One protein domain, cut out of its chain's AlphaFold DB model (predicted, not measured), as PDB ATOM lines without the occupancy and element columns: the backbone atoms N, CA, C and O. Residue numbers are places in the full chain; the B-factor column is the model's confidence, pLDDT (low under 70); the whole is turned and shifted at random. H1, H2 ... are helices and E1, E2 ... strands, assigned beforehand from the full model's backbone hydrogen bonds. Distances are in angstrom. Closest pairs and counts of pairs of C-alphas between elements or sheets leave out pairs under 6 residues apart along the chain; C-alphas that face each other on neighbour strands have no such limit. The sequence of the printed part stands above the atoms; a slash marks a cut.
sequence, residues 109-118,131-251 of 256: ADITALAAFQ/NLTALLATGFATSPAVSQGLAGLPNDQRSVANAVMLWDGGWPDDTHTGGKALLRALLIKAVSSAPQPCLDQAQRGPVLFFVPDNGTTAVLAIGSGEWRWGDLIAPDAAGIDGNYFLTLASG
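AT A GLANCE: This is residues 109 to 118 and 131 to 251 of the 256 residues of an uncharacterized protein of Asticcacaulis sp. AC460 (UniProt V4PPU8). A small wall of three strands, E1, E4 and E3, has helices H3 and H5 over one face and H2 on that same face beside edge strand E3, while H1 and H8 pack on H5 on its side away from the sheet. At one end of the wall, the short strand pair E2 and E5 with H6 and H7 makes a small side part. The printed part has 131 residues, with eight named helices and five named strands in the order H1 H2 H3 E1 H4 H5 H6 E2 E3 E4 E5 H7 H8, class mixed. The larger sheet runs E1, E4, E3 and is mixed; E2 and E5 are antiparallel. The whole is compact, with a radius of gyration of the C-alphas of 13.6 A, and rounded, spanning 36 by 30 by 27 A.

IN THESE COORDINATES: In the larger sheet, E1 is residues 163 to 167, 12.3 A long, E4 is 216 to 222, 19.8 A, and E3 is 207 to 213, 18.4 A, from C-alpha 207 at (29.610, 70.883, 85.322). H5, residues 178 to 192, is 21.4 A long, H2, 132 to 142, is 15.4 A, and H3, 144 to 151, is 10.3 A. H1 is residues 109 to 115, from C-alpha 109 at (31.246, 46.467, 98.096), and H8 is residues 242 to 249, 11.2 A long, ending with C-alpha 249 at (20.655, 52.184, 89.517). The shorter elements are H4, 173 to 176, H6, 196 to 199, E2, 202 to 204, E5, 226 to 228, and H7, 229 to 233.

HOW THE PARTS SIT: E3 and E4 form an antiparallel hairpin, with N 209 and O 220 at 2.9 A; E1 and E4 are parallel, with N 164 and O 219 at 2.8 A. H2, H3 and H5 are on the same face, two layers with helices on one face of a sheet; their heights over the sheet are 6.1, 8.7 and 10.2 A. H5, the hub, touches H3 at the C-alphas of Gly 149 and Gly 179, 4.1 A, at a shallow tilt of 34.6 degrees, only just short of steep, opposite ways. H5 touches H1 at Asp 110 and Leu 182, C-alphas 6.1 A apart, and H8 at Lys 189 and Ala 249, C-alphas 4.4 A apart, about perpendicular at 79 degrees. H4 touches H5 only at the corner, C-alphas of Thr 175 and Ala 181 being 4.9 A apart. H7 touches H6, C-alphas of Leu 199 and Gly 230 being 4.4 A apart. E2 pairs with E5, N 203 and O 227 at 2.7 A, and runs on into E3 at 73 degrees. Every O i to N i+4 pair is within hydrogen-bond range in H1, H2, H3 and H5; H8 has 3 of 4, H7 0 of 1 but 2 of 2 O i to N i+3 pairs, and H4 and H6 are too short for an O i to N i+4 pair.

THE WHOLE: The C-alphas farthest apart are those of Gly 215 and Ala 237, 38.7 A. Residues 119 to 130 are not printed, and C-alphas 118 and 131 are 16.6 A apart across the cut. The link H3 to E1 is long, 11 residues. Mean pLDDT of the printed part is 89.1; residues 235 to 245 and 248 to 251 are under 70.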
ATOM      1  N   ALA A 109      31.186  45.268  97.261       93.31
ATOM      2  CA  ALA A 109      31.246  46.467  98.096       93.31
ATOM      3  C   ALA A 109      30.686  47.693  97.361       93.31
ATOM      4  O   ALA A 109      29.971  48.495  97.960       93.31
ATOM      5  N   ASP A 110      30.947  47.811  96.060       94.56
ATOM      6  CA  ASP A 110      30.426  48.897  95.228       94.56
ATOM      7  C   ASP A 110      28.919  48.771  95.016       94.56
ATOM      8  O   ASP A 110      28.205  49.762  95.132       94.56
ATOM      9  N   ILE A 111      28.405  47.558  94.796       93.50
ATOM     10  CA  ILE A 111      26.958  47.304  94.701       93.50
ATOM     11  C   ILE A 111      26.259  47.691  96.011       93.50
ATOM     12  O   ILE A 111      25.209  48.336  95.995       93.50
ATOM     13  N   THR A 112      26.859  47.353  97.155       95.31
ATOM     14  CA  THR A 112      26.328  47.715  98.479       95.31
ATOM     15  C   THR A 112      26.331  49.231  98.685       95.31
ATOM     16  O   THR A 112      25.324  49.798  99.115       95.31
ATOM     17  N   ALA A 113      27.431  49.902  98.337       95.00
ATOM     18  CA  ALA A 113      27.547  51.355  98.422       95.00
ATOM     19  C   ALA A 113      26.555  52.064  97.487       95.00
ATOM     20  O   ALA A 113      25.898  53.022  97.893       95.00
ATOM     21  N   LEU A 114      26.390  51.558  96.261       94.94
ATOM     22  CA  LEU A 114      25.410  52.050  95.299       94.94
ATOM     23  C   LEU A 114      23.986  51.895  95.836       94.94
ATOM     24  O   LEU A 114      23.195  52.832  95.735       94.94
ATOM     25  N   ALA A 115      23.643  50.753  96.435       93.69
ATOM     26  CA  ALA A 115      22.330  50.526  97.035       93.69
ATOM     27  C   ALA A 115      22.044  51.511  98.184       93.69
ATOM     28  O   ALA A 115      20.950  52.076  98.236       93.69
ATOM     29  N   ALA A 116      23.044  51.768  99.031       93.38
ATOM     30  CA  ALA A 116      22.988  52.693 100.166       93.38
ATOM     31  C   ALA A 116      23.154  54.181  99.797       93.38
ATOM     32  O   ALA A 116      23.187  55.031 100.686       93.38
ATOM     33  N   PHE A 117      23.313  54.504  98.513       94.62
ATOM     34  CA  PHE A 117      23.373  55.884  98.056       94.62
ATOM     35  C   PHE A 117      21.974  56.492  97.937       94.62
ATOM     36  O   PHE A 117      21.123  56.002  97.184       94.62
ATOM     37  N   GLN A 118      21.780  57.611  98.636       89.88
ATOM     38  CA  GLN A 118      20.565  58.413  98.613       89.88
ATOM     39  C   GLN A 118      20.908  59.852  98.238       89.88
ATOM     40  O   GLN A 118      21.812  60.467  98.803       89.88
ATOM     41  N   ASN A 131      16.943  72.441  90.123       87.88
ATOM     42  CA  ASN A 131      18.357  72.670  90.377       87.88
ATOM     43  C   ASN A 131      19.044  71.342  90.703       87.88
ATOM     44  O   ASN A 131      19.529  71.117  91.815       87.88
ATOM     45  N   LEU A 132      19.035  70.434  89.724       91.25
ATOM     46  CA  LEU A 132      19.655  69.118  89.861       91.25
ATOM     47  C   LEU A 132      21.163  69.240  90.125       91.25
ATOM     48  O   LEU A 132      21.698  68.486  90.928       91.25
ATOM     49  N   THR A 133      21.824  70.247  89.546       93.62
ATOM     50  CA  THR A 133      23.240  70.548  89.793       93.62
ATOM     51  C   THR A 133      23.529  70.798  91.271       93.62
ATOM     52  O   THR A 133      24.449  70.196  91.818       93.62
ATOM     53  N   ALA A 134      22.750  71.647  91.951       92.31
ATOM     54  CA  ALA A 134      22.961  71.903  93.376       92.31
ATOM     55  C   ALA A 134      22.690  70.657  94.230       92.31
ATOM     56  O   ALA A 134      23.464  70.360  95.139       92.31
ATOM     57  N   LEU A 135      21.636  69.899  93.907       92.50
ATOM     58  CA  LEU A 135      21.315  68.652  94.606       92.50
ATOM     59  C   LEU A 135      22.433  67.612  94.455       92.50
ATOM     60  O   LEU A 135      22.829  67.001  95.445       92.50
ATOM     61  N   LEU A 136      22.968  67.443  93.243       95.06
ATOM     62  CA  LEU A 136      24.101  66.557  92.961       95.06
ATOM     63  C   LEU A 136      25.363  67.019  93.677       95.06
ATOM     64  O   LEU A 136      26.019  66.203  94.317       95.06
ATOM     65  N   ALA A 137      25.672  68.316  93.650       95.44
ATOM     66  CA  ALA A 137      26.833  68.860  94.346       95.44
ATOM     67  C   ALA A 137      26.777  68.559  95.853       95.44
ATOM     68  O   ALA A 137      27.739  68.042  96.418       95.44
ATOM     69  N   THR A 138      25.637  68.822  96.504       94.94
ATOM     70  CA  THR A 138      25.450  68.524  97.934       94.94
ATOM     71  C   THR A 138      25.463  67.020  98.218       94.94
ATOM     72  O   THR A 138      26.110  66.578  99.171       94.94
ATOM     73  N   GLY A 139      24.783  66.224  97.390       94.62
ATOM     74  CA  GLY A 139      24.720  64.773  97.553       94.62
ATOM     75  C   GLY A 139      26.087  64.117  97.396       94.62
ATOM     76  O   GLY A 139      26.477  63.298  98.221       94.62
ATOM     77  N   PHE A 140      26.865  64.518  96.392       96.81
ATOM     78  CA  PHE A 140      28.194  63.962  96.152       96.81
ATOM     79  C   PHE A 140      29.211  64.406  97.195       96.81
ATOM     80  O   PHE A 140      29.995  63.579  97.652       96.81
ATOM     81  N   ALA A 141      29.164  65.665  97.630       95.75
ATOM     82  CA  ALA A 141      30.075  66.174  98.653       95.75
ATOM     83  C   ALA A 141      29.919  65.473 100.015       95.75
ATOM     84  O   ALA A 141      30.862  65.460 100.802       95.75
ATOM     85  N   THR A 142      28.744  64.906 100.304       95.44
ATOM     86  CA  THR A 142      28.435  64.268 101.596       95.44
ATOM     87  C   THR A 142      28.304  62.745 101.519       95.44
ATOM     88  O   THR A 142      28.072  62.104 102.542       95.44
ATOM     89  N   SER A 143      28.461  62.149 100.334       96.38
ATOM     90  CA  SER A 143      28.214  60.724 100.107       96.38
ATOM     91  C   SER A 143      29.436  59.850 100.417       96.38
ATOM     92  O   SER A 143      30.453  59.957  99.722       96.38
ATOM     93  N   PRO A 144      29.322  58.885 101.352       96.31
ATOM     94  CA  PRO A 144      30.364  57.884 101.574       96.31
ATOM     95  C   PRO A 144      30.636  57.019 100.337       96.31
ATOM     96  O   PRO A 144      31.773  56.619 100.108       96.31
ATOM     97  N   ALA A 145      29.615  56.759  99.512       96.88
ATOM     98  CA  ALA A 145      29.765  55.976  98.287       96.88
ATOM     99  C   ALA A 145      30.602  56.717  97.230       96.88
ATOM    100  O   ALA A 145      31.390  56.100  96.517       96.88
ATOM    101  N   VAL A 146      30.490  58.050  97.161       97.19
ATOM    102  CA  VAL A 146      31.341  58.864  96.278       97.19
ATOM    103  C   VAL A 146      32.779  58.872  96.793       97.19
ATOM    104  O   VAL A 146      33.702  58.668  96.006       97.19
ATOM    105  N   SER A 147      32.988  59.019  98.106       96.31
ATOM    106  CA  SER A 147      34.325  58.892  98.702       96.31
ATOM    107  C   SER A 147      34.943  57.509  98.460       96.31
ATOM    108  O   SER A 147      36.137  57.425  98.189       96.31
ATOM    109  N   GLN A 148      34.149  56.433  98.492       96.56
ATOM    110  CA  GLN A 148      34.600  55.083  98.130       96.56
ATOM    111  C   GLN A 148      35.020  55.001  96.657       96.56
ATOM    112  O   GLN A 148      36.099  54.489  96.362       96.56
ATOM    113  N   GLY A 149      34.211  55.539  95.739       96.06
ATOM    114  CA  GLY A 149      34.552  55.587  94.314       96.06
ATOM    115  C   GLY A 149      35.852  56.351  94.057       96.06
ATOM    116  O   GLY A 149      36.701  55.892  93.299       96.06
ATOM    117  N   LEU A 150      36.060  57.470  94.756       96.44
ATOM    118  CA  LEU A 150      37.321  58.208  94.720       96.44
ATOM    119  C   LEU A 150      38.476  57.380  95.303       96.44
ATOM    120  O   LEU A 150      39.516  57.261  94.662       96.44
ATOM    121  N   ALA A 151      38.315  56.744  96.462       94.88
ATOM    122  CA  ALA A 151      39.364  55.905  97.052       94.88
ATOM    123  C   ALA A 151      39.789  54.736  96.137       94.88
ATOM    124  O   ALA A 151      40.946  54.320  96.169       94.88
ATOM    125  N   GLY A 152      38.879  54.248  95.291       92.62
ATOM    126  CA  GLY A 152      39.152  53.251  94.253       92.62
ATOM    127  C   GLY A 152      39.867  53.786  93.004       92.62
ATOM    128  O   GLY A 152      40.091  53.009  92.076       92.62
ATOM    129  N   LEU A 153      40.205  55.081  92.948       92.38
ATOM    130  CA  LEU A 153      40.916  55.712  91.835       92.38
ATOM    131  C   LEU A 153      42.360  56.065  92.202       92.38
ATOM    132  O   LEU A 153      42.571  57.012  92.969       92.38
ATOM    133  N   PRO A 154      43.350  55.374  91.605       86.56
ATOM    134  CA  PRO A 154      44.757  55.739  91.704       86.56
ATOM    135  C   PRO A 154      45.016  57.195  91.289       86.56
ATOM    136  O   PRO A 154      44.393  57.704  90.359       86.56
ATOM    137  N   ASN A 155      45.955  57.870  91.959       84.38
ATOM    138  CA  ASN A 155      46.260  59.285  91.696       84.38
ATOM    139  C   ASN A 155      46.761  59.550  90.266       84.38
ATOM    140  O   ASN A 155      46.554  60.640  89.745       84.38
ATOM    141  N   ASP A 156      47.405  58.573  89.627       84.81
ATOM    142  CA  ASP A 156      47.880  58.639  88.240       84.81
ATOM    143  C   ASP A 156      46.750  58.542  87.203       84.81
ATOM    144  O   ASP A 156      46.936  58.943  86.057       84.81
ATOM    145  N   GLN A 157      45.559  58.086  87.606       83.94
ATOM    146  CA  GLN A 157      44.338  58.114  86.788       83.94
ATOM    147  C   GLN A 157      43.532  59.408  86.962       83.94
ATOM    148  O   GLN A 157      42.420  59.547  86.440       83.94
ATOM    149  N   ARG A 158      44.078  60.362  87.715       89.50
ATOM    150  CA  ARG A 158      43.489  61.677  87.945       89.50
ATOM    151  C   ARG A 158      44.376  62.737  87.316       89.50
ATOM    152  O   ARG A 158      45.579  62.558  87.145       89.50
ATOM    153  N   SER A 159      43.784  63.873  86.965       90.31
ATOM    154  CA  SER A 159      44.591  65.008  86.515       90.31
ATOM    155  C   SER A 159      45.449  65.567  87.656       90.31
ATOM    156  O   SER A 159      45.178  65.344  88.836       90.31
ATOM    157  N   VAL A 160      46.432  66.401  87.304       85.31
ATOM    158  CA  VAL A 160      47.272  67.140  88.268       85.31
ATOM    159  C   VAL A 160      46.434  67.975  89.251       85.31
ATOM    160  O   VAL A 160      46.845  68.192  90.385       85.31
ATOM    161  N   ALA A 161      45.242  68.415  88.837       88.12
ATOM    162  CA  ALA A 161      44.306  69.173  89.666       88.12
ATOM    163  C   ALA A 161      43.324  68.287  90.458       88.12
ATOM    164  O   ALA A 161      42.308  68.783  90.938       88.12
ATOM    165  N   ASN A 162      43.581  66.978  90.555       93.81
ATOM    166  CA  ASN A 162      42.681  65.987  91.149       93.81
ATOM    167  C   ASN A 162      41.283  65.947  90.491       93.81
ATOM    168  O   ASN A 162      40.286  65.580  91.114       93.81
ATOM    169  N   ALA A 163      41.204  66.355  89.220       95.69
ATOM    170  CA  ALA A 163      39.979  66.288  88.433       95.69
ATOM    171  C   ALA A 163      39.832  64.928  87.742       95.69
ATOM    172  O   ALA A 163      40.808  64.397  87.196       95.69
ATOM    173  N   VAL A 164      38.603  64.417  87.745       96.31
ATOM    174  CA  VAL A 164      38.157  63.142  87.185       96.31
ATOM    175  C   VAL A 164      37.023  63.437  86.204       96.31
ATOM    176  O   VAL A 164      35.936  63.846  86.611       96.31
ATOM    177  N   MET A 165      37.276  63.247  84.909       96.12
ATOM    178  CA  MET A 165      36.223  63.298  83.894       96.12
ATOM    179  C   MET A 165      35.402  62.008  83.956       96.12
ATOM    180  O   MET A 165      35.983  60.923  83.900       96.12
ATOM    181  N   LEU A 166      34.080  62.130  84.098       96.19
ATOM    182  CA  LEU A 166      33.158  60.988  84.141       96.19
ATOM    183  C   LEU A 166      32.365  60.819  82.843       96.19
ATOM    184  O   LEU A 166      32.056  59.699  82.471       96.19
ATOM    185  N   TRP A 167      32.013  61.911  82.174       96.19
ATOM    186  CA  TRP A 167      31.218  61.898  80.946       96.19
ATOM    187  C   TRP A 167      31.479  63.199  80.200       96.19
ATOM    188  O   TRP A 167      31.507  64.243  80.845       96.19
ATOM    189  N   ASP A 168      31.661  63.183  78.885       93.88
ATOM    190  CA  ASP A 168      31.959  64.385  78.084       93.88
ATOM    191  C   ASP A 168      31.156  64.461  76.773       93.88
ATOM    192  O   ASP A 168      31.550  65.145  75.828       93.88
ATOM    193  N   GLY A 169      29.998  63.801  76.738       91.81
ATOM    194  CA  GLY A 169      29.211  63.540  75.526       91.81
ATOM    195  C   GLY A 169      29.022  62.041  75.276       91.81
ATOM    196  O   GLY A 169      28.106  61.640  74.564       91.81
ATOM    197  N   GLY A 170      29.854  61.223  75.916       92.12
ATOM    198  CA  GLY A 170      29.715  59.780  76.059       92.12
ATOM    199  C   GLY A 170      30.410  59.317  77.337       92.12
ATOM    200  O   GLY A 170      31.078  60.107  78.010       92.12
ATOM    201  N   TRP A 171      30.230  58.048  77.694       91.81
ATOM    202  CA  TRP A 171      30.964  57.434  78.797       91.81
ATOM    203  C   TRP A 171      32.347  56.981  78.308       91.81
ATOM    204  O   TRP A 171      32.408  56.139  77.415       91.81
ATOM    205  N   PRO A 172      33.457  57.514  78.853       91.19
ATOM    206  CA  PRO A 172      34.792  57.031  78.509       91.19
ATOM    207  C   PRO A 172      34.978  55.561  78.910       91.19
ATOM    208  O   PRO A 172      34.467  55.145  79.951       91.19
ATOM    209  N   ASP A 173      35.771  54.794  78.155       89.50
ATOM    210  CA  ASP A 173      36.010  53.358  78.402       89.50
ATOM    211  C   ASP A 173      36.497  53.065  79.833       89.50
ATOM    212  O   ASP A 173      36.109  52.084  80.468       89.50
ATOM    213  N   ASP A 174      37.308  53.960  80.396       88.94
ATOM    214  CA  ASP A 174      37.835  53.821  81.753       88.94
ATOM    215  C   ASP A 174      36.783  54.043  82.857       88.94
ATOM    216  O   ASP A 174      37.057  53.815  84.036       88.94
ATOM    217  N   THR A 175      35.554  54.416  82.489       90.56
ATOM    218  CA  THR A 175      34.400  54.472  83.398       90.56
ATOM    219  C   THR A 175      33.643  53.162  83.523       90.56
ATOM    220  O   THR A 175      32.676  53.085  84.277       90.56
ATOM    221  N   HIS A 176      34.089  52.115  82.832       87.31
ATOM    222  CA  HIS A 176      33.508  50.781  82.931       87.31
ATOM    223  C   HIS A 176      34.180  49.918  83.999       87.31
ATOM    224  O   HIS A 176      33.736  48.803  84.222       87.31
ATOM    225  N   THR A 177      35.231  50.382  84.685       88.94
ATOM    226  CA  THR A 177      35.890  49.586  85.737       88.94
ATOM    227  C   THR A 177      36.309  50.421  86.951       88.94
ATOM    228  O   THR A 177      36.374  51.652  86.905       88.94
ATOM    229  N   GLY A 178      36.578  49.736  88.066       90.94
ATOM    230  CA  GLY A 178      37.164  50.325  89.271       90.94
ATOM    231  C   GLY A 178      36.330  51.449  89.896       90.94
ATOM    232  O   GLY A 178      35.101  51.463  89.822       90.94
ATOM    233  N   GLY A 179      37.008  52.420  90.515       94.31
ATOM    234  CA  GLY A 179      36.338  53.529  91.200       94.31
ATOM    235  C   GLY A 179      35.473  54.404  90.282       94.31
ATOM    236  O   GLY A 179      34.406  54.861  90.695       94.31
ATOM    237  N   LYS A 180      35.868  54.584  89.012       94.94
ATOM    238  CA  LYS A 180      35.078  55.341  88.026       94.94
ATOM    239  C   LYS A 180      33.780  54.620  87.657       94.94
ATOM    240  O   LYS A 180      32.777  55.307  87.479       94.94
ATOM    241  N   ALA A 181      33.756  53.284  87.619       94.19
ATOM    242  CA  ALA A 181      32.511  52.535  87.428       94.19
ATOM    243  C   ALA A 181      31.505  52.800  88.547       94.19
ATOM    244  O   ALA A 181      30.326  53.039  88.272       94.19
ATOM    245  N   LEU A 182      31.960  52.829  89.806       96.25
ATOM    246  CA  LEU A 182      31.088  53.187  90.925       96.25
ATOM    247  C   LEU A 182      30.598  54.639  90.801       96.25
ATOM    248  O   LEU A 182      29.403  54.890  90.941       96.25
ATOM    249  N   LEU A 183      31.480  55.594  90.488       96.81
ATOM    250  CA  LEU A 183      31.093  57.001  90.305       96.81
ATOM    251  C   LEU A 183      30.078  57.191  89.165       96.81
ATOM    252  O   LEU A 183      29.099  57.921  89.340       96.81
ATOM    253  N   ARG A 184      30.259  56.499  88.032       95.75
ATOM    254  CA  ARG A 184      29.288  56.449  86.928       95.75
ATOM    255  C   ARG A 184      27.944  55.909  87.405       95.75
ATOM    256  O   ARG A 184      26.920  56.550  87.181       95.75
ATOM    257  N   ALA A 185      27.937  54.768  88.092       94.88
ATOM    258  CA  ALA A 185      26.709  54.146  88.583       94.88
ATOM    259  C   ALA A 185      25.944  55.060  89.558       94.88
ATOM    260  O   ALA A 185      24.724  55.185  89.465       94.88
ATOM    261  N   LEU A 186      26.661  55.743  90.459       96.94
ATOM    262  CA  LEU A 186      26.088  56.715  91.398       96.94
ATOM    263  C   LEU A 186      25.471  57.914  90.672       96.94
ATOM    264  O   LEU A 186      24.370  58.341  91.021       96.94
ATOM    265  N   LEU A 187      26.152  58.435  89.651       96.31
ATOM    266  CA  LEU A 187      25.657  59.542  88.838       96.31
ATOM    267  C   LEU A 187      24.413  59.153  88.039       96.31
ATOM    268  O   LEU A 187      23.420  59.876  88.083       96.31
ATOM    269  N   ILE A 188      24.427  57.988  87.389       95.06
ATOM    270  CA  ILE A 188      23.261  57.447  86.682       95.06
ATOM    271  C   ILE A 188      22.092  57.283  87.653       95.06
ATOM    272  O   ILE A 188      21.011  57.787  87.368       95.06
ATOM    273  N   LYS A 189      22.311  56.676  88.828       94.50
ATOM    274  CA  LYS A 189      21.277  56.507  89.862       94.50
ATOM    275  C   LYS A 189      20.692  57.830  90.339       94.50
ATOM    276  O   LYS A 189      19.477  57.944  90.511       94.50
ATOM    277  N   ALA A 190      21.539  58.831  90.557       93.88
ATOM    278  CA  ALA A 190      21.086  60.150  90.966       93.88
ATOM    279  C   ALA A 190      20.211  60.797  89.883       93.88
ATOM    280  O   ALA A 190      19.100  61.249  90.167       93.88
ATOM    281  N   VAL A 191      20.694  60.803  88.640       94.19
ATOM    282  CA  VAL A 191      20.035  61.463  87.509       94.19
ATOM    283  C   VAL A 191      18.752  60.738  87.111       94.19
ATOM    284  O   VAL A 191      17.732  61.394  86.931       94.19
ATOM    285  N   SER A 192      18.740  59.403  87.068       91.94
ATOM    286  CA  SER A 192      17.563  58.608  86.684       91.94
ATOM    287  C   SER A 192      16.371  58.782  87.627       91.94
ATOM    288  O   SER A 192      15.244  58.463  87.260       91.94
ATOM    289  N   SER A 193      16.606  59.263  88.850       89.75
ATOM    290  CA  SER A 193      15.545  59.561  89.820       89.75
ATOM    291  C   SER A 193      14.910  60.946  89.638       89.75
ATOM    292  O   SER A 193      13.904  61.254  90.282       89.75
ATOM    293  N   ALA A 194      15.486  61.799  88.786       90.31
ATOM    294  CA  ALA A 194      15.041  63.174  88.620       90.31
ATOM    295  C   ALA A 194      13.757  63.274  87.767       90.31
ATOM    296  O   ALA A 194      13.586  62.532  86.800       90.31
ATOM    297  N   PRO A 195      12.855  64.231  88.064       88.94
ATOM    298  CA  PRO A 195      11.690  64.507  87.225       88.94
ATOM    299  C   PRO A 195      12.072  64.924  85.798       88.94
ATOM    300  O   PRO A 195      13.061  65.625  85.601       88.94
ATOM    301  N   GLN A 196      11.226  64.614  84.811       89.88
ATOM    302  CA  GLN A 196      11.483  64.938  83.398       89.88
ATOM    303  C   GLN A 196      11.892  66.404  83.129       89.88
ATOM    304  O   GLN A 196      12.862  66.617  82.403       89.88
ATOM    305  N   PRO A 197      11.274  67.431  83.756       89.81
ATOM    306  CA  PRO A 197      11.708  68.818  83.563       89.81
ATOM    307  C   PRO A 197      13.164  69.091  83.974       89.81
ATOM    308  O   PRO A 197      13.789  70.003  83.441       89.81
ATOM    309  N   CYS A 198      13.705  68.319  84.922       91.25
ATOM    310  CA  CYS A 198      15.116  68.372  85.302       91.25
ATOM    311  C   CYS A 198      16.013  67.744  84.244       91.25
ATOM    312  O   CYS A 198      17.073  68.279  83.927       91.25
ATOM    313  N   LEU A 199      15.576  66.606  83.705       92.88
ATOM    314  CA  LEU A 199      16.303  65.870  82.682       92.88
ATOM    315  C   LEU A 199      16.437  66.684  81.396       92.88
ATOM    316  O   LEU A 199      17.496  66.659  80.779       92.88
ATOM    317  N   ASP A 200      15.415  67.465  81.049       92.81
ATOM    318  CA  ASP A 200      15.394  68.319  79.858       92.81
ATOM    319  C   ASP A 200      16.161  69.646  80.012       92.81
ATOM    320  O   ASP A 200      16.269  70.419  79.053       92.81
ATOM    321  N   GLN A 201      16.705  69.938  81.198       91.25
ATOM    322  CA  GLN A 201      17.411  71.187  81.455       91.25
ATOM    323  C   GLN A 201      18.749  71.229  80.708       91.25
ATOM    324  O   GLN A 201      19.700  70.532  81.066       91.25
ATOM    325  N   ALA A 202      18.837  72.120  79.717       92.88
ATOM    326  CA  ALA A 202      20.061  72.363  78.965       92.88
ATOM    327  C   ALA A 202      21.194  72.870  79.873       92.88
ATOM    328  O   ALA A 202      21.045  73.852  80.607       92.88
ATOM    329  N   GLN A 203      22.336  72.207  79.766       94.75
ATOM    330  CA  GLN A 203      23.611  72.556  80.366       94.75
ATOM    331  C   GLN A 203      24.562  73.056  79.278       94.75
ATOM    332  O   GLN A 203      24.433  72.716  78.099       94.75
ATOM    333  N   ARG A 204      25.523  73.892  79.679       95.19
ATOM    334  CA  ARG A 204      26.571  74.405  78.795       95.19
ATOM    335  C   ARG A 204      27.931  74.244  79.452       95.19
ATOM    336  O   ARG A 204      28.146  74.751  80.549       95.19
ATOM    337  N   GLY A 205      28.843  73.592  78.742       95.69
ATOM    338  CA  GLY A 205      30.182  73.266  79.212       95.69
ATOM    339  C   GLY A 205      30.196  72.187  80.300       95.69
ATOM    340  O   GLY A 205      29.168  71.553  80.561       95.69
ATOM    341  N   PRO A 206      31.365  71.966  80.921       96.31
ATOM    342  CA  PRO A 206      31.496  71.024  82.017       96.31
ATOM    343  C   PRO A 206      30.842  71.564  83.293       96.31
ATOM    344  O   PRO A 206      31.100  72.691  83.724       96.31
ATOM    345  N   VAL A 207      30.042  70.722  83.935       97.25
ATOM    346  CA  VAL A 207      29.610  70.883  85.322       97.25
ATOM    347  C   VAL A 207      30.672  70.257  86.219       97.25
ATOM    348  O   VAL A 207      31.096  69.124  85.995       97.25
ATOM    349  N   LEU A 208      31.110  71.013  87.227       97.44
ATOM    350  CA  LEU A 208      32.162  70.605  88.153       97.44
ATOM    351  C   LEU A 208      31.584  70.400  89.552       97.44
ATOM    352  O   LEU A 208      30.985  71.315  90.121       97.44
ATOM    353  N   PHE A 209      31.810  69.220  90.122       97.62
ATOM    354  CA  PHE A 209      31.476  68.916  91.508       97.62
ATOM    355  C   PHE A 209      32.743  68.794  92.342       97.62
ATOM    356  O   PHE A 209      33.589  67.940  92.090       97.62
ATOM    357  N   PHE A 210      32.853  69.648  93.354       97.12
ATOM    358  CA  PHE A 210      33.958  69.636  94.303       97.12
ATOM    359  C   PHE A 210      33.611  68.700  95.455       97.12
ATOM    360  O   PHE A 210      32.651  68.945  96.188       97.12
ATOM    361  N   VAL A 211      34.381  67.628  95.603       97.12
ATOM    362  CA  VAL A 211      34.130  66.573  96.586       97.12
ATOM    363  C   VAL A 211      35.314  66.488  97.550       97.12
ATOM    364  O   VAL A 211      36.459  66.447  97.092       97.12
ATOM    365  N   PRO A 212      35.084  66.458  98.875       95.50
ATOM    366  CA  PRO A 212      36.147  66.200  99.840       95.50
ATOM    367  C   PRO A 212      36.789  64.825  99.615       95.50
ATOM    368  O   PRO A 212      36.092  63.817  99.504       95.50
ATOM    369  N   ASP A 213      38.119  64.774  99.594       93.81
ATOM    370  CA  ASP A 213      38.886  63.548  99.368       93.81
ATOM    371  C   ASP A 213      40.164  63.527 100.216       93.81
ATOM    372  O   ASP A 213      41.158  64.175  99.886       93.81
ATOM    373  N   ASN A 214      40.137  62.794 101.334       88.50
ATOM    374  CA  ASN A 214      41.300  62.542 102.197       88.50
ATOM    375  C   ASN A 214      42.104  63.803 102.596       88.50
ATOM    376  O   ASN A 214      43.332  63.798 102.624       88.50
ATOM    377  N   GLY A 215      41.410  64.905 102.906       89.31
ATOM    378  CA  GLY A 215      42.035  66.189 103.263       89.31
ATOM    379  C   GLY A 215      42.398  67.077 102.066       89.31
ATOM    380  O   GLY A 215      42.903  68.182 102.254       89.31
ATOM    381  N   THR A 216      42.103  66.623 100.851       92.81
ATOM    382  CA  THR A 216      42.153  67.395  99.605       92.81
ATOM    383  C   THR A 216      40.750  67.528  99.000       92.81
ATOM    384  O   THR A 216      39.760  67.100  99.599       92.81
ATOM    385  N   THR A 217      40.659  68.125  97.811       95.31
ATOM    386  CA  THR A 217      39.419  68.214  97.031       95.31
ATOM    387  C   THR A 217      39.618  67.491  95.707       95.31
ATOM    388  O   THR A 217      40.572  67.786  94.987       95.31
ATOM    389  N   ALA A 218      38.726  66.562  95.381       96.75
ATOM    390  CA  ALA A 218      38.592  66.001  94.044       96.75
ATOM    391  C   ALA A 218      37.555  66.800  93.247       96.75
ATOM    392  O   ALA A 218      36.604  67.344  93.815       96.75
ATOM    393  N   VAL A 219      37.725  66.866  91.928       97.75
ATOM    394  CA  VAL A 219      36.770  67.534  91.032       97.75
ATOM    395  C   VAL A 219      36.172  66.506  90.085       97.75
ATOM    396  O   VAL A 219      36.869  65.996  89.217       97.75
ATOM    397  N   LEU A 220      34.883  66.208  90.215       97.81
ATOM    398  CA  LEU A 220      34.174  65.406  89.219       97.81
ATOM    399  C   LEU A 220      33.702  66.335  88.102       97.81
ATOM    400  O   LEU A 220      32.993  67.304  88.371       97.81
ATOM    401  N   ALA A 221      34.106  66.053  86.868       97.31
ATOM    402  CA  ALA A 221      33.723  66.820  85.690       97.31
ATOM    403  C   ALA A 221      32.747  66.020  84.822       97.31
ATOM    404  O   ALA A 221      32.962  64.831  84.565       97.31
ATOM    405  N   ILE A 222      31.668  66.681  84.401       97.69
ATOM    406  CA  ILE A 222      30.596  66.091  83.597       97.69
ATOM    407  C   ILE A 222      30.198  67.067  82.498       97.69
ATOM    408  O   ILE A 222      29.833  68.210  82.766       97.69
ATOM    409  N   GLY A 223      30.187  66.574  81.275       96.06
ATOM    410  CA  GLY A 223      29.682  67.244  80.098       96.06
ATOM    411  C   GLY A 223      30.709  68.089  79.368       96.06
ATOM    412  O   GLY A 223      31.747  68.500  79.888       96.06
ATOM    413  N   SER A 224      30.375  68.354  78.115       93.94
ATOM    414  CA  SER A 224      31.083  69.257  77.222       93.94
ATOM    415  C   SER A 224      30.060  69.886  76.264       93.94
ATOM    416  O   SER A 224      28.951  69.376  76.119       93.94
ATOM    417  N   GLY A 225      30.385  71.025  75.645       95.31
ATOM    418  CA  GLY A 225      29.487  71.654  74.665       95.31
ATOM    419  C   GLY A 225      28.101  72.006  75.225       95.31
ATOM    420  O   GLY A 225      28.002  72.619  76.285       95.31
ATOM    421  N   GLU A 226      27.040  71.652  74.502       96.19
ATOM    422  CA  GLU A 226      25.653  71.737  74.979       96.19
ATOM    423  C   GLU A 226      25.103  70.325  75.183       96.19
ATOM    424  O   GLU A 226      25.257  69.476  74.308       96.19
ATOM    425  N   TRP A 227      24.464  70.082  76.325       95.44
ATOM    426  CA  TRP A 227      23.952  68.763  76.709       95.44
ATOM    427  C   TRP A 227      22.789  68.898  77.698       95.44
ATOM    428  O   TRP A 227      22.450  70.004  78.127       95.44
ATOM    429  N   ARG A 228      22.144  67.793  78.059       95.75
ATOM    430  CA  ARG A 228      21.044  67.713  79.030       95.75
ATOM    431  C   ARG A 228      21.306  66.603  80.036       95.75
ATOM    432  O   ARG A 228      21.938  65.606  79.712       95.75
ATOM    433  N   TRP A 229      20.751  66.714  81.239       94.69
ATOM    434  CA  TRP A 229      20.870  65.652  82.245       94.69
ATOM    435  C   TRP A 229      20.334  64.303  81.747       94.69
ATOM    436  O   TRP A 229      20.918  63.269  82.057       94.69
ATOM    437  N   GLY A 230      19.280  64.314  80.927       94.56
ATOM    438  CA  GLY A 230      18.753  63.110  80.280       94.56
ATOM    439  C   GLY A 230      19.748  62.391  79.360       94.56
ATOM    440  O   GLY A 230      19.626  61.182  79.187       94.56
ATOM    441  N   ASP A 231      20.759  63.084  78.828       94.44
ATOM    442  CA  ASP A 231      21.737  62.490  77.907       94.44
ATOM    443  C   ASP A 231      22.652  61.476  78.619       94.44
ATOM    444  O   ASP A 231      23.128  60.533  77.997       94.44
ATOM    445  N   LEU A 232      22.850  61.611  79.938       93.06
ATOM    446  CA  LEU A 232      23.681  60.700  80.743       93.06
ATOM    447  C   LEU A 232      23.047  59.316  80.920       93.06
ATOM    448  O   LEU A 232      23.738  58.344  81.219       93.06
ATOM    449  N   ILE A 233      21.722  59.249  80.810       91.50
ATOM    450  CA  ILE A 233      20.928  58.032  81.009       91.50
ATOM    451  C   ILE A 233      20.335  57.518  79.698       91.50
ATOM    452  O   ILE A 233      19.578  56.549  79.702       91.50
ATOM    453  N   ALA A 234      20.658  58.168  78.578       82.88
ATOM    454  CA  ALA A 234      20.345  57.629  77.273       82.88
ATOM    455  C   ALA A 234      21.169  56.347  77.058       82.88
ATOM    456  O   ALA A 234      22.335  56.296  77.459       82.88
ATOM    457  N   PRO A 235      20.588  55.298  76.452       65.62
ATOM    458  CA  PRO A 235      21.364  54.130  76.069       65.62
ATOM    459  C   PRO A 235      22.465  54.577  75.107       65.62
ATOM    460  O   PRO A 235      22.186  55.237  74.102       65.62
ATOM    461  N   ASP A 236      23.710  54.237  75.437       64.50
ATOM    462  CA  ASP A 236      24.860  54.541  74.598       64.50
ATOM    463  C   ASP A 236      24.596  54.012  73.183       64.50
ATOM    464  O   ASP A 236      24.304  52.831  72.991       64.50
ATOM    465  N   ALA A 237      24.730  54.865  72.165       43.72
ATOM    466  CA  ALA A 237      24.560  54.455  70.767       43.72
ATOM    467  C   ALA A 237      25.598  53.399  70.312       43.72
ATOM    468  O   ALA A 237      25.516  52.908  69.187       43.72
ATOM    469  N   ALA A 238      26.567  53.058  71.173       41.31
ATOM    470  CA  ALA A 238      27.709  52.200  70.880       41.31
ATOM    471  C   ALA A 238      27.748  50.854  71.637       41.31
ATOM    472  O   ALA A 238      28.637  50.059  71.343       41.31
ATOM    473  N   GLY A 239      26.826  50.530  72.558       45.88
ATOM    474  CA  GLY A 239      26.942  49.252  73.280       45.88
ATOM    475  C   GLY A 239      25.824  48.912  74.263       45.88
ATOM    476  O   GLY A 239      25.179  49.781  74.843       45.88
ATOM    477  N   ILE A 240      25.621  47.606  74.462       49.69
ATOM    478  CA  ILE A 240      24.599  46.991  75.331       49.69
ATOM    479  C   ILE A 240      24.790  47.358  76.827       49.69
ATOM    480  O   ILE A 240      23.842  47.279  77.613       49.69
ATOM    481  N   ASP A 241      25.965  47.872  77.202       55.16
ATOM    482  CA  ASP A 241      26.377  48.206  78.576       55.16
ATOM    483  C   ASP A 241      25.578  49.344  79.232       55.16
ATOM    484  O   ASP A 241      25.456  49.393  80.461       55.16
ATOM    485  N   GLY A 242      24.984  50.245  78.440       55.53
ATOM    486  CA  GLY A 242      24.168  51.347  78.966       55.53
ATOM    487  C   GLY A 242      22.971  50.856  79.792       55.53
ATOM    488  O   GLY A 242      22.601  51.467  80.797       55.53
ATOM    489  N   ASN A 243      22.415  49.692  79.437       62.12
ATOM    490  CA  ASN A 243      21.285  49.095  80.152       62.12
ATOM    491  C   ASN A 243      21.683  48.484  81.505       62.12
ATOM    492  O   ASN A 243      20.857  48.444  82.421       62.12
ATOM    493  N   TYR A 244      22.931  48.036  81.668       66.44
ATOM    494  CA  TYR A 244      23.391  47.408  82.909       66.44
ATOM    495  C   TYR A 244      23.410  48.409  84.071       66.44
ATOM    496  O   TYR A 244      22.821  48.162  85.126       66.44
ATOM    497  N   PHE A 245      24.014  49.583  83.866       65.19
ATOM    498  CA  PHE A 245      24.104  50.604  84.914       65.19
ATOM    499  C   PHE A 245      22.743  51.203  85.279       65.19
ATOM    500  O   PHE A 245      22.507  51.493  86.451       65.19
ATOM    501  N   LEU A 246      21.822  51.328  84.318       71.06
ATOM    502  CA  LEU A 246      20.437  51.737  84.587       71.06
ATOM    503  C   LEU A 246      19.680  50.687  85.410       71.06
ATOM    504  O   LEU A 246      18.955  51.028  86.348       71.06
ATOM    505  N   THR A 247      19.894  49.406  85.110       70.31
ATOM    506  CA  THR A 247      19.286  48.303  85.863       70.31
ATOM    507  C   THR A 247      19.782  48.305  87.308       70.31
ATOM    508  O   THR A 247      18.966  48.319  88.231       70.31
ATOM    509  N   LEU A 248      21.096  48.423  87.523       68.75
ATOM    510  CA  LEU A 248      21.677  48.546  88.863       68.75
ATOM    511  C   LEU A 248      21.170  49.777  89.622       68.75
ATOM    512  O   LEU A 248      20.823  49.693  90.799       68.75
ATOM    513  N   ALA A 249      21.118  50.926  88.947       65.38
ATOM    514  CA  ALA A 249      20.655  52.184  89.517       65.38
ATOM    515  C   ALA A 249      19.205  52.106  90.013       65.38
ATOM    516  O   ALA A 249      18.884  52.645  91.075       65.38
ATOM    517  N   SER A 250      18.344  51.404  89.271       69.06
ATOM    518  CA  SER A 250      16.932  51.225  89.621       69.06
ATOM    519  C   SER A 250      16.696  50.273  90.801       69.06
ATOM    520  O   SER A 250      15.578  50.208  91.307       69.06
ATOM    521  N   GLY A 251      17.723  49.544  91.260       59.91
ATOM    522  CA  GLY A 251      17.583  48.535  92.315       59.91
ATOM    523  C   GLY A 251      16.719  47.341  91.900       59.91
ATOM    524  O   GLY A 251      16.266  46.583  92.757       59.91
TER     525      GLY A 251